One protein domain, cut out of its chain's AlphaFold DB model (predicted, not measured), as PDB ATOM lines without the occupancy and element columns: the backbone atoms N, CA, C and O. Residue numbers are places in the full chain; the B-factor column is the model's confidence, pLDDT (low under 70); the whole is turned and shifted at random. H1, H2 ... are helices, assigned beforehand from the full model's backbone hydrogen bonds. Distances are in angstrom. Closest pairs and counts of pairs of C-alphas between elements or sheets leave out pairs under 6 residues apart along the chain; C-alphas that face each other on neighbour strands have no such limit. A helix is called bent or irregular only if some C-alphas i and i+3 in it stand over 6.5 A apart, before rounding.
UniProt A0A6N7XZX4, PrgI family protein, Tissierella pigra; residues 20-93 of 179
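What this domain is: This is residues 20 to 93 of the 179 residues of the protein "PrgI family protein" of Tissierella pigra (UniProt A0A6N7XZX4). One long helix, H1, is folded back on itself at residues 51 and 52, so that its arms H1a and H1b lie side by side as a narrow pair. The second helix, H2, lies beyond the other end of this pair and touches neither arm; its residues 84 to 92 stick out together with Gly 93. The printed part has 74 residues, with two named helices in the order H1, H2 and no named strand, and its class is all helix. It is loose, with a radius of gyration of the C-alphas of 15.9 A, and flat, spanning 47 by 35 by 17 A.

How they stand to each other: H1, residues 27 to 72, was assigned as one helix by its hydrogen bonds but is bent, with C-alphas 50 and 53 at 9.4 A. Its arms are H1a, residues 27 to 50, and H1b, residues 53 to 72. H1a and H1b touch, with 34 pairs of C-alphas within 8 A; the closest C-alphas are those of Gln 29 and Gly 71, 4.8 A apart. They run opposite ways at a shallow tilt of 19 degrees, centre to centre 8.2 A. H1b has a kink of 31 degrees near residue 66. H2, residues 80 to 92, is apart from H1a and from H1b. Every O i to N i+4 pair is within hydrogen-bond range in H2, against 18 of 20 in H1a and 13 of 16 in H1b.

Where its parts are: H1a measures 35.1 A from C-alpha 27 at (-20.872, -19.009, -33.834) to C-alpha 50. H1b measures 27.9 A from C-alpha 53 at (-49.246, -6.763, -43.138) to C-alpha 72. H2 measures 17.5 A and ends with C-alpha 92 at (-14.075, -31.194, -57.261).

The domain as a whole: The two C-alphas farthest apart are those of Gly 52 and Gly 93, 48.9 A. The printed part has no cut, and the link from H1 to H2, 7 residues, is short. The mean pLDDT of the printed part is 81.8; residues 20 to 25 and 74 to 81 are under 70.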
ATOM      1  N   LYS A  20     -18.698 -22.409 -26.253       57.06
ATOM      2  CA  LYS A  20     -20.002 -21.854 -26.586       57.06
ATOM      3  C   LYS A  20     -19.809 -20.349 -26.472       57.06
ATOM      4  O   LYS A  20     -20.000 -19.775 -25.410       57.06
ATOM      5  N   ILE A  21     -19.295 -19.775 -27.554       61.88
ATOM      6  CA  ILE A  21     -18.546 -18.510 -27.567       61.88
ATOM      7  C   ILE A  21     -19.358 -17.314 -27.054       61.88
ATOM      8  O   ILE A  21     -18.776 -16.405 -26.479       61.88
ATOM      9  N   LEU A  22     -20.689 -17.336 -27.161       55.53
ATOM     10  CA  LEU A  22     -21.574 -16.311 -26.604       55.53
ATOM     11  C   LEU A  22     -22.855 -16.993 -26.097       55.53
ATOM     12  O   LEU A  22     -23.571 -17.625 -26.873       55.53
ATOM     13  N   PHE A  23     -23.155 -16.890 -24.799       58.38
ATOM     14  CA  PHE A  23     -24.455 -17.278 -24.216       58.38
ATOM     15  C   PHE A  23     -24.868 -18.763 -24.282       58.38
ATOM     16  O   PHE A  23     -26.014 -19.100 -23.994       58.38
ATOM     17  N   GLY A  24     -23.976 -19.682 -24.659       69.62
ATOM     18  CA  GLY A  24     -24.357 -21.084 -24.871       69.62
ATOM     19  C   GLY A  24     -24.714 -21.430 -26.326       69.62
ATOM     20  O   GLY A  24     -24.982 -22.598 -26.634       69.62
ATOM     21  N   LEU A  25     -24.675 -20.443 -27.224       69.81
ATOM     22  CA  LEU A  25     -24.911 -20.587 -28.659       69.81
ATOM     23  C   LEU A  25     -23.585 -20.748 -29.420       69.81
ATOM     24  O   LEU A  25     -22.512 -20.317 -28.999       69.81
ATOM     25  N   SER A  26     -23.662 -21.426 -30.561       76.94
ATOM     26  CA  SER A  26     -22.541 -21.609 -31.486       76.94
ATOM     27  C   SER A  26     -22.394 -20.403 -32.420       76.94
ATOM     28  O   SER A  26     -23.399 -19.838 -32.844       76.94
ATOM     29  N   ILE A  27     -21.163 -20.068 -32.833       76.44
ATOM     30  CA  ILE A  27     -20.872 -19.009 -33.834       76.44
ATOM     31  C   ILE A  27     -21.769 -19.122 -35.075       76.44
ATOM     32  O   ILE A  27     -22.233 -18.129 -35.621       76.44
ATOM     33  N   ARG A  28     -22.068 -20.350 -35.500       77.62
ATOM     34  CA  ARG A  28     -22.922 -20.623 -36.660       77.62
ATOM     35  C   ARG A  28     -24.347 -20.106 -36.491       77.62
ATOM     36  O   ARG A  28     -24.929 -19.595 -37.441       77.62
ATOM     37  N   GLN A  29     -24.901 -20.243 -35.290       85.88
ATOM     38  CA  GLN A  29     -26.229 -19.721 -34.983       85.88
ATOM     39  C   GLN A  29     -26.203 -18.196 -35.025       85.88
ATOM     40  O   GLN A  29     -27.111 -17.613 -35.599       85.88
ATOM     41  N   LEU A  30     -25.132 -17.564 -34.530       86.62
ATOM     42  CA  LEU A  30     -24.976 -16.110 -34.594       86.62
ATOM     43  C   LEU A  30     -24.976 -15.596 -36.043       86.62
ATOM     44  O   LEU A  30     -25.750 -14.702 -36.372       86.62
ATOM     45  N   PHE A  31     -24.187 -16.209 -36.930       87.12
ATOM     46  CA  PHE A  31     -24.191 -15.852 -38.355       87.12
ATOM     47  C   PHE A  31     -25.559 -16.063 -39.006       87.12
ATOM     48  O   PHE A  31     -26.030 -15.209 -39.754       87.12
ATOM     49  N   SER A  32     -26.214 -17.183 -38.697       88.44
ATOM     50  CA  SER A  32     -27.553 -17.468 -39.202       88.44
ATOM     51  C   SER A  32     -28.592 -16.466 -38.704       88.44
ATOM     52  O   SER A  32     -29.473 -16.114 -39.476       88.44
ATOM     53  N   PHE A  33     -28.500 -15.999 -37.456       90.12
ATOM     54  CA  PHE A  33     -29.382 -14.964 -36.914       90.12
ATOM     55  C   PHE A  33     -29.190 -13.638 -37.646       90.12
ATOM     56  O   PHE A  33     -30.173 -13.034 -38.058       90.12
ATOM     57  N   ILE A  34     -27.942 -13.215 -37.866       92.19
ATOM     58  CA  ILE A  34     -27.646 -11.974 -38.597       92.19
ATOM     59  C   ILE A  34     -28.235 -12.040 -40.012       92.19
ATOM     60  O   ILE A  34     -28.958 -11.132 -40.421       92.19
ATOM     61  N   PHE A  35     -27.988 -13.137 -40.734       92.44
ATOM     62  CA  PHE A  35     -28.532 -13.333 -42.080       92.44
ATOM     63  C   PHE A  35     -30.058 -13.436 -42.098       92.44
ATOM     64  O   PHE A  35     -30.693 -12.822 -42.952       92.44
ATOM     65  N   ALA A  36     -30.655 -14.187 -41.170       92.06
ATOM     66  CA  ALA A  36     -32.103 -14.342 -41.087       92.06
ATOM     67  C   ALA A  36     -32.793 -13.002 -40.818       92.06
ATOM     68  O   ALA A  36     -33.792 -12.707 -41.466       92.06
ATOM     69  N   THR A  37     -32.242 -12.166 -39.934       93.44
ATOM     70  CA  THR A  37     -32.772 -10.822 -39.672       93.44
ATOM     71  C   THR A  37     -32.666  -9.932 -40.910       93.44
ATOM     72  O   THR A  37     -33.644  -9.285 -41.268       93.44
ATOM     73  N   LEU A  38     -31.528  -9.940 -41.613       95.06
ATOM     74  CA  LEU A  38     -31.332  -9.159 -42.844       95.06
ATOM     75  C   LEU A  38     -32.319  -9.560 -43.948       95.06
ATOM     76  O   LEU A  38     -33.000  -8.711 -44.522       95.06
ATOM     77  N   ILE A  39     -32.423 -10.864 -44.217       93.62
ATOM     78  CA  ILE A  39     -33.328 -11.414 -45.233       93.62
ATOM     79  C   ILE A  39     -34.786 -11.194 -44.827       93.62
ATOM     80  O   ILE A  39     -35.597 -10.799 -45.662       93.62
ATOM     81  N   GLY A  40     -35.123 -11.419 -43.557       93.81
ATOM     82  CA  GLY A  40     -36.470 -11.230 -43.032       93.81
ATOM     83  C   GLY A  40     -36.924  -9.779 -43.134       93.81
ATOM     84  O   GLY A  40     -38.027  -9.524 -43.604       93.81
ATOM     85  N   PHE A  41     -36.060  -8.823 -42.788       93.50
ATOM     86  CA  PHE A  41     -36.377  -7.399 -42.890       93.50
ATOM     87  C   PHE A  41     -36.562  -6.960 -44.348       93.50
ATOM     88  O   PHE A  41     -37.532  -6.276 -44.678       93.50
ATOM     89  N   LEU A  42     -35.678  -7.415 -45.241       92.31
ATOM     90  CA  LEU A  42     -35.772  -7.125 -46.671       92.31
ATOM     91  C   LEU A  42     -37.043  -7.731 -47.290       92.31
ATOM     92  O   LEU A  42     -37.758  -7.062 -48.036       92.31
ATOM     93  N   SER A  43     -37.350  -8.980 -46.943       91.38
ATOM     94  CA  SER A  43     -38.552  -9.683 -47.394       91.38
ATOM     95  C   SER A  43     -39.832  -9.054 -46.843       91.38
ATOM     96  O   SER A  43     -40.813  -8.939 -47.583       91.38
ATOM     97  N   TYR A  44     -39.823  -8.595 -45.588       92.06
ATOM     98  CA  TYR A  44     -40.957  -7.913 -44.971       92.06
ATOM     99  C   TYR A  44     -41.270  -6.603 -45.690       92.06
ATOM    100  O   TYR A  44     -42.418  -6.379 -46.065       92.06
ATOM    101  N   TYR A  45     -40.256  -5.772 -45.948       91.19
ATOM    102  CA  TYR A  45     -40.440  -4.506 -46.660       91.19
ATOM    103  C   TYR A  45     -41.015  -4.716 -48.068       91.19
ATOM    104  O   TYR A  45     -41.926  -4.000 -48.487       91.19
ATOM    105  N   LEU A  46     -40.529  -5.738 -48.780       89.00
ATOM    106  CA  LEU A  46     -41.027  -6.078 -50.109       89.00
ATOM    107  C   LEU A  46     -42.473  -6.585 -50.056       89.00
ATOM    108  O   LEU A  46     -43.326  -6.094 -50.789       89.00
ATOM    109  N   SER A  47     -42.768  -7.530 -49.164       86.38
ATOM    110  CA  SER A  47     -44.090  -8.164 -49.063       86.38
ATOM    111  C   SER A  47     -45.155  -7.200 -48.541       86.38
ATOM    112  O   SER A  47     -46.293  -7.235 -49.012       86.38
ATOM    113  N   PHE A  48     -44.776  -6.288 -47.640       84.94
ATOM    114  CA  PHE A  48     -45.634  -5.211 -47.146       84.94
ATOM    115  C   PHE A  48     -46.155  -4.326 -48.286       84.94
ATOM    116  O   PHE A  48     -47.305  -3.896 -48.243       84.94
ATOM    117  N   LYS A  49     -45.350  -4.108 -49.336       82.00
ATOM    118  CA  LYS A  49     -45.743  -3.312 -50.507       82.00
ATOM    119  C   LYS A  49     -46.787  -4.001 -51.395       82.00
ATOM    120  O   LYS A  49     -47.547  -3.303 -52.057       82.00
ATOM    121  N   PHE A  50     -46.820  -5.334 -51.434       81.25
ATOM    122  CA  PHE A  50     -47.675  -6.085 -52.362       81.25
ATOM    123  C   PHE A  50     -48.948  -6.656 -51.721       81.25
ATOM    124  O   PHE A  50     -50.010  -6.563 -52.327       81.25
ATOM    125  N   PHE A  51     -48.862  -7.251 -50.525       79.19
ATOM    126  CA  PHE A  51     -49.926  -8.121 -49.985       79.19
ATOM    127  C   PHE A  51     -50.495  -7.681 -48.623       79.19
ATOM    128  O   PHE A  51     -51.353  -8.365 -48.067       79.19
ATOM    129  N   GLY A  52     -50.039  -6.551 -48.069       84.50
ATOM    130  CA  GLY A  52     -50.450  -6.086 -46.740       84.50
ATOM    131  C   GLY A  52     -49.728  -6.793 -45.582       84.50
ATOM    132  O   GLY A  52     -48.901  -7.683 -45.780       84.50
ATOM    133  N   LYS A  53     -50.003  -6.356 -44.343       85.69
ATOM    134  CA  LYS A  53     -49.246  -6.763 -43.138       85.69
ATOM    135  C   LYS A  53     -49.425  -8.241 -42.781       85.69
ATOM    136  O   LYS A  53     -48.442  -8.897 -42.438       85.69
ATOM    137  N   ASP A  54     -50.647  -8.757 -42.896       87.75
ATOM    138  CA  ASP A  54     -50.971 -10.111 -42.438       87.75
ATOM    139  C   ASP A  54     -50.242 -11.165 -43.276       87.75
ATOM    140  O   ASP A  54     -49.506 -11.989 -42.733       87.75
ATOM    141  N   VAL A  55     -50.335 -11.069 -44.608       91.31
ATOM    142  CA  VAL A  55     -49.655 -11.985 -45.540       91.31
ATOM    143  C   VAL A  55     -48.133 -11.828 -45.472       91.31
ATOM    144  O   VAL A  55     -47.411 -12.824 -45.521       91.31
ATOM    145  N   ALA A  56     -47.625 -10.601 -45.295       91.56
ATOM    146  CA  ALA A  56     -46.188 -10.354 -45.199       91.56
ATOM    147  C   ALA A  56     -45.536 -11.112 -44.028       91.56
ATOM    148  O   ALA A  56     -44.431 -11.632 -44.179       91.56
ATOM    149  N   SER A  57     -46.218 -11.224 -42.884       90.25
ATOM    150  CA  SER A  57     -45.685 -11.941 -41.718       90.25
ATOM    151  C   SER A  57     -45.487 -13.444 -41.989       90.25
ATOM    152  O   SER A  57     -44.412 -13.985 -41.719       90.25
ATOM    153  N   TYR A  58     -46.468 -14.102 -42.619       93.25
ATOM    154  CA  TYR A  58     -46.379 -15.512 -43.007       93.25
ATOM    155  C   TYR A  58     -45.265 -15.765 -44.028       93.25
ATOM    156  O   TYR A  58     -44.526 -16.744 -43.900       93.25
ATOM    157  N   VAL A  59     -45.095 -14.867 -45.003       92.00
ATOM    158  CA  VAL A  59     -44.021 -14.960 -46.008       92.00
ATOM    159  C   VAL A  59     -42.643 -14.895 -45.344       92.00
ATOM    160  O   VAL A  59     -41.772 -15.718 -45.638       92.00
ATOM    161  N   VAL A  60     -42.452 -13.971 -44.401       93.06
ATOM    162  CA  VAL A  60     -41.185 -13.832 -43.669       93.06
ATOM    163  C   VAL A  60     -40.882 -15.079 -42.845       93.06
ATOM    164  O   VAL A  60     -39.745 -15.554 -42.866       93.06
ATOM    165  N   ILE A  61     -41.872 -15.650 -42.153       92.88
ATOM    166  CA  ILE A  61     -41.689 -16.894 -41.385       92.88
ATOM    167  C   ILE A  61     -41.268 -18.033 -42.318       92.88
ATOM    168  O   ILE A  61     -40.297 -18.734 -42.035       92.88
ATOM    169  N   LEU A  62     -41.938 -18.181 -43.462       93.75
ATOM    170  CA  LEU A  62     -41.665 -19.255 -44.418       93.75
ATOM    171  C   LEU A  62     -40.257 -19.149 -45.029       93.75
ATOM    172  O   LEU A  62     -39.603 -20.168 -45.244       93.75
ATOM    173  N   ILE A  63     -39.754 -17.930 -45.242       91.81
ATOM    174  CA  ILE A  63     -38.400 -17.677 -45.764       91.81
ATOM    175  C   ILE A  63     -37.326 -17.808 -44.676       91.81
ATOM    176  O   ILE A  63     -36.250 -18.352 -44.926       91.81
ATOM    177  N   THR A  64     -37.583 -17.315 -43.467       92.31
ATOM    178  CA  THR A  64     -36.593 -17.327 -42.376       92.31
ATOM    179  C   THR A  64     -36.445 -18.709 -41.738       92.31
ATOM    180  O   THR A  64     -35.343 -19.070 -41.321       92.31
ATOM    181  N   MET A  65     -37.500 -19.526 -41.723       92.38
ATOM    182  CA  MET A  65     -37.496 -20.884 -41.163       92.38
ATOM    183  C   MET A  65     -36.402 -21.813 -41.742       92.38
ATOM    184  O   MET A  65     -35.646 -22.383 -40.948       92.38
ATOM    185  N   PRO A  66     -36.207 -21.942 -43.071       88.50
ATOM    186  CA  PRO A  66     -35.114 -22.744 -43.629       88.50
ATOM    187  C   PRO A  66     -33.722 -22.160 -43.341       88.50
ATOM    188  O   PRO A  66     -32.765 -22.919 -43.170       88.50
ATOM    189  N   VAL A  67     -33.595 -20.832 -43.229       89.50
ATOM    190  CA  VAL A  67     -32.331 -20.176 -42.844       89.50
ATOM    191  C   VAL A  67     -31.970 -20.550 -41.407       89.50
ATOM    192  O   VAL A  67     -30.847 -20.975 -41.138       89.50
ATOM    193  N   PHE A  68     -32.938 -20.491 -40.492       88.12
ATOM    194  CA  PHE A  68     -32.747 -20.933 -39.112       88.12
ATOM    195  C   PHE A  68     -32.415 -22.415 -39.011       88.12
ATOM    196  O   PHE A  68     -31.488 -22.784 -38.282       88.12
ATOM    197  N   ALA A  69     -33.114 -23.262 -39.770       86.19
ATOM    198  CA  ALA A  69     -32.797 -24.679 -39.838       86.19
ATOM    199  C   ALA A  69     -31.323 -24.873 -40.221       86.19
ATOM    200  O   ALA A  69     -30.614 -25.596 -39.538       86.19
ATOM    201  N   PHE A  70     -30.795 -24.150 -41.206       82.75
ATOM    202  CA  PHE A  70     -29.384 -24.243 -41.591       82.75
ATOM    203  C   PHE A  70     -28.389 -23.855 -40.474       82.75
ATOM    204  O   PHE A  70     -27.340 -24.495 -40.302       82.75
ATOM    205  N   GLY A  71     -28.717 -22.830 -39.684       81.31
ATOM    206  CA  GLY A  71     -27.910 -22.388 -38.543       81.31
ATOM    207  C   GLY A  71     -27.907 -23.370 -37.370       81.31
ATOM    208  O   GLY A  71     -26.863 -23.601 -36.749       81.31
ATOM    209  N   PHE A  72     -29.063 -23.967 -37.073       79.56
ATOM    210  CA  PHE A  72     -29.256 -24.865 -35.931       79.56
ATOM    211  C   PHE A  72     -29.024 -26.344 -36.263       79.56
ATOM    212  O   PHE A  72     -28.698 -27.125 -35.364       79.56
ATOM    213  N   PHE A  73     -29.129 -26.736 -37.533       78.94
ATOM    214  CA  PHE A  73     -28.988 -28.122 -37.959       78.94
ATOM    215  C   PHE A  73     -27.534 -28.580 -37.827       78.94
ATOM    216  O   PHE A  73     -26.580 -28.035 -38.409       78.94
ATOM    217  N   LYS A  74     -27.365 -29.616 -37.012       67.06
ATOM    218  CA  LYS A  74     -26.097 -30.286 -36.754       67.06
ATOM    219  C   LYS A  74     -26.247 -31.720 -37.231       67.06
ATOM    220  O   LYS A  74     -26.970 -32.493 -36.617       67.06
ATOM    221  N   LYS A  75     -25.552 -32.064 -38.312       55.12
ATOM    222  CA  LYS A  75     -25.440 -33.444 -38.778       55.12
ATOM    223  C   LYS A  75     -24.143 -34.045 -38.227       55.12
ATOM    224  O   LYS A  75     -23.071 -33.484 -38.449       55.12
ATOM    225  N   ASP A  76     -24.260 -35.128 -37.462       57.38
ATOM    226  CA  ASP A  76     -23.166 -36.015 -37.029       57.38
ATOM    227  C   ASP A  76     -21.950 -35.336 -36.364       57.38
ATOM    228  O   ASP A  76     -20.812 -35.768 -36.520       57.38
ATOM    229  N   GLY A  77     -22.158 -34.235 -35.635       64.19
ATOM    230  CA  GLY A  77     -21.098 -33.568 -34.865       64.19
ATOM    231  C   GLY A  77     -20.060 -32.787 -35.686       64.19
ATOM    232  O   GLY A  77     -19.275 -32.038 -35.098       64.19
ATOM    233  N   PHE A  78     -20.084 -32.868 -37.018       64.19
ATOM    234  CA  PHE A  78     -19.225 -32.066 -37.891       64.19
ATOM    235  C   PHE A  78     -19.776 -30.644 -38.070       64.19
ATOM    236  O   PHE A  78     -20.982 -30.412 -38.182       64.19
ATOM    237  N   THR A  79     -18.881 -29.653 -38.112       67.62
ATOM    238  CA  THR A  79     -19.267 -28.289 -38.490       67.62
ATOM    239  C   THR A  79     -19.641 -28.260 -39.971       67.62
ATOM    240  O   THR A  79     -18.992 -28.902 -40.796       67.62
ATOM    241  N   PHE A  80     -20.699 -27.525 -40.318       66.94
ATOM    242  CA  PHE A  80     -21.218 -27.491 -41.686       66.94
ATOM    243  C   PHE A  80     -20.178 -27.010 -42.699       66.94
ATOM    244  O   PHE A  80     -20.083 -27.580 -43.775       66.94
ATOM    245  N   GLU A  81     -19.325 -26.050 -42.337       69.12
ATOM    246  CA  GLU A  81     -18.197 -25.628 -43.175       69.12
ATOM    247  C   GLU A  81     -17.243 -26.783 -43.480       69.12
ATOM    248  O   GLU A  81     -16.902 -27.012 -44.636       69.12
ATOM    249  N   LYS A  82     -16.862 -27.572 -42.464       72.00
ATOM    250  CA  LYS A  82     -16.011 -28.752 -42.670       72.00
ATOM    251  C   LYS A  82     -16.717 -29.779 -43.544       72.00
ATOM    252  O   LYS A  82     -16.099 -30.314 -44.459       72.00
ATOM    253  N   TYR A  83     -18.000 -30.025 -43.302       76.06
ATOM    254  CA  TYR A  83     -18.791 -30.949 -44.109       76.06
ATOM    255  C   TYR A  83     -18.892 -30.495 -45.570       76.06
ATOM    256  O   TYR A  83     -18.645 -31.280 -46.482       76.06
ATOM    257  N   MET A  84     -19.164 -29.211 -45.801       71.81
ATOM    258  CA  MET A  84     -19.269 -28.626 -47.131       71.81
ATOM    259  C   MET A  84     -17.920 -28.634 -47.844       71.81
ATOM    260  O   MET A  84     -17.862 -29.039 -48.996       71.81
ATOM    261  N   VAL A  85     -16.819 -28.306 -47.161       81.06
ATOM    262  CA  VAL A  85     -15.458 -28.407 -47.715       81.06
ATOM    263  C   VAL A  85     -15.099 -29.851 -48.057       81.06
ATOM    264  O   VAL A  85     -14.462 -30.083 -49.081       81.06
ATOM    265  N   ILE A  86     -15.504 -30.834 -47.248       81.62
ATOM    266  CA  ILE A  86     -15.291 -32.256 -47.552       81.62
ATOM    267  C   ILE A  86     -16.094 -32.659 -48.791       81.62
ATOM    268  O   ILE A  86     -15.524 -33.263 -49.698       81.62
ATOM    269  N   ILE A  87     -17.373 -32.282 -48.876       80.31
ATOM    270  CA  ILE A  87     -18.206 -32.541 -50.058       80.31
ATOM    271  C   ILE A  87     -17.618 -31.866 -51.294       80.31
ATOM    272  O   ILE A  87     -17.521 -32.502 -52.341       80.31
ATOM    273  N   LEU A  88     -17.207 -30.602 -51.188       81.25
ATOM    274  CA  LEU A  88     -16.643 -29.846 -52.300       81.25
ATOM    275  C   LEU A  88     -15.312 -30.458 -52.738       81.25
ATOM    276  O   LEU A  88     -15.112 -30.702 -53.920       81.25
ATOM    277  N   ARG A  89     -14.432 -30.805 -51.792       82.19
ATOM    278  CA  ARG A  89     -13.179 -31.526 -52.062       82.19
ATOM    279  C   ARG A  89     -13.440 -32.878 -52.713       82.19
ATOM    280  O   ARG A  89     -12.652 -33.300 -53.550       82.19
ATOM    281  N   GLN A  90     -14.518 -33.555 -52.340       78.62
ATOM    282  CA  GLN A  90     -14.875 -34.850 -52.903       78.62
ATOM    283  C   GLN A  90     -15.518 -34.740 -54.292       78.62
ATOM    284  O   GLN A  90     -15.285 -35.613 -55.124       78.62
ATOM    285  N   LYS A  91     -16.301 -33.687 -54.556       78.81
ATOM    286  CA  LYS A  91     -16.903 -33.413 -55.871       78.81
ATOM    287  C   LYS A  91     -15.898 -32.831 -56.868       78.81
ATOM    288  O   LYS A  91     -15.946 -33.190 -58.036       78.81
ATOM    289  N   LEU A  92     -15.016 -31.939 -56.416       78.25
ATOM    290  CA  LEU A  92     -14.075 -31.194 -57.261       78.25
ATOM    291  C   LEU A  92     -12.682 -31.841 -57.322       78.25
ATOM    292  O   LEU A  92     -11.915 -31.592 -58.246       78.25
ATOM    293  N   GLY A  93     -12.323 -32.656 -56.329       72.44
ATOM    294  CA  GLY A  93     -11.032 -33.333 -56.269       72.44
ATOM    295  C   GLY A  93     -11.037 -34.663 -57.014       72.44
ATOM    296  O   GLY A  93     -11.977 -35.449 -56.912       72.44
TER     297      GLY A  93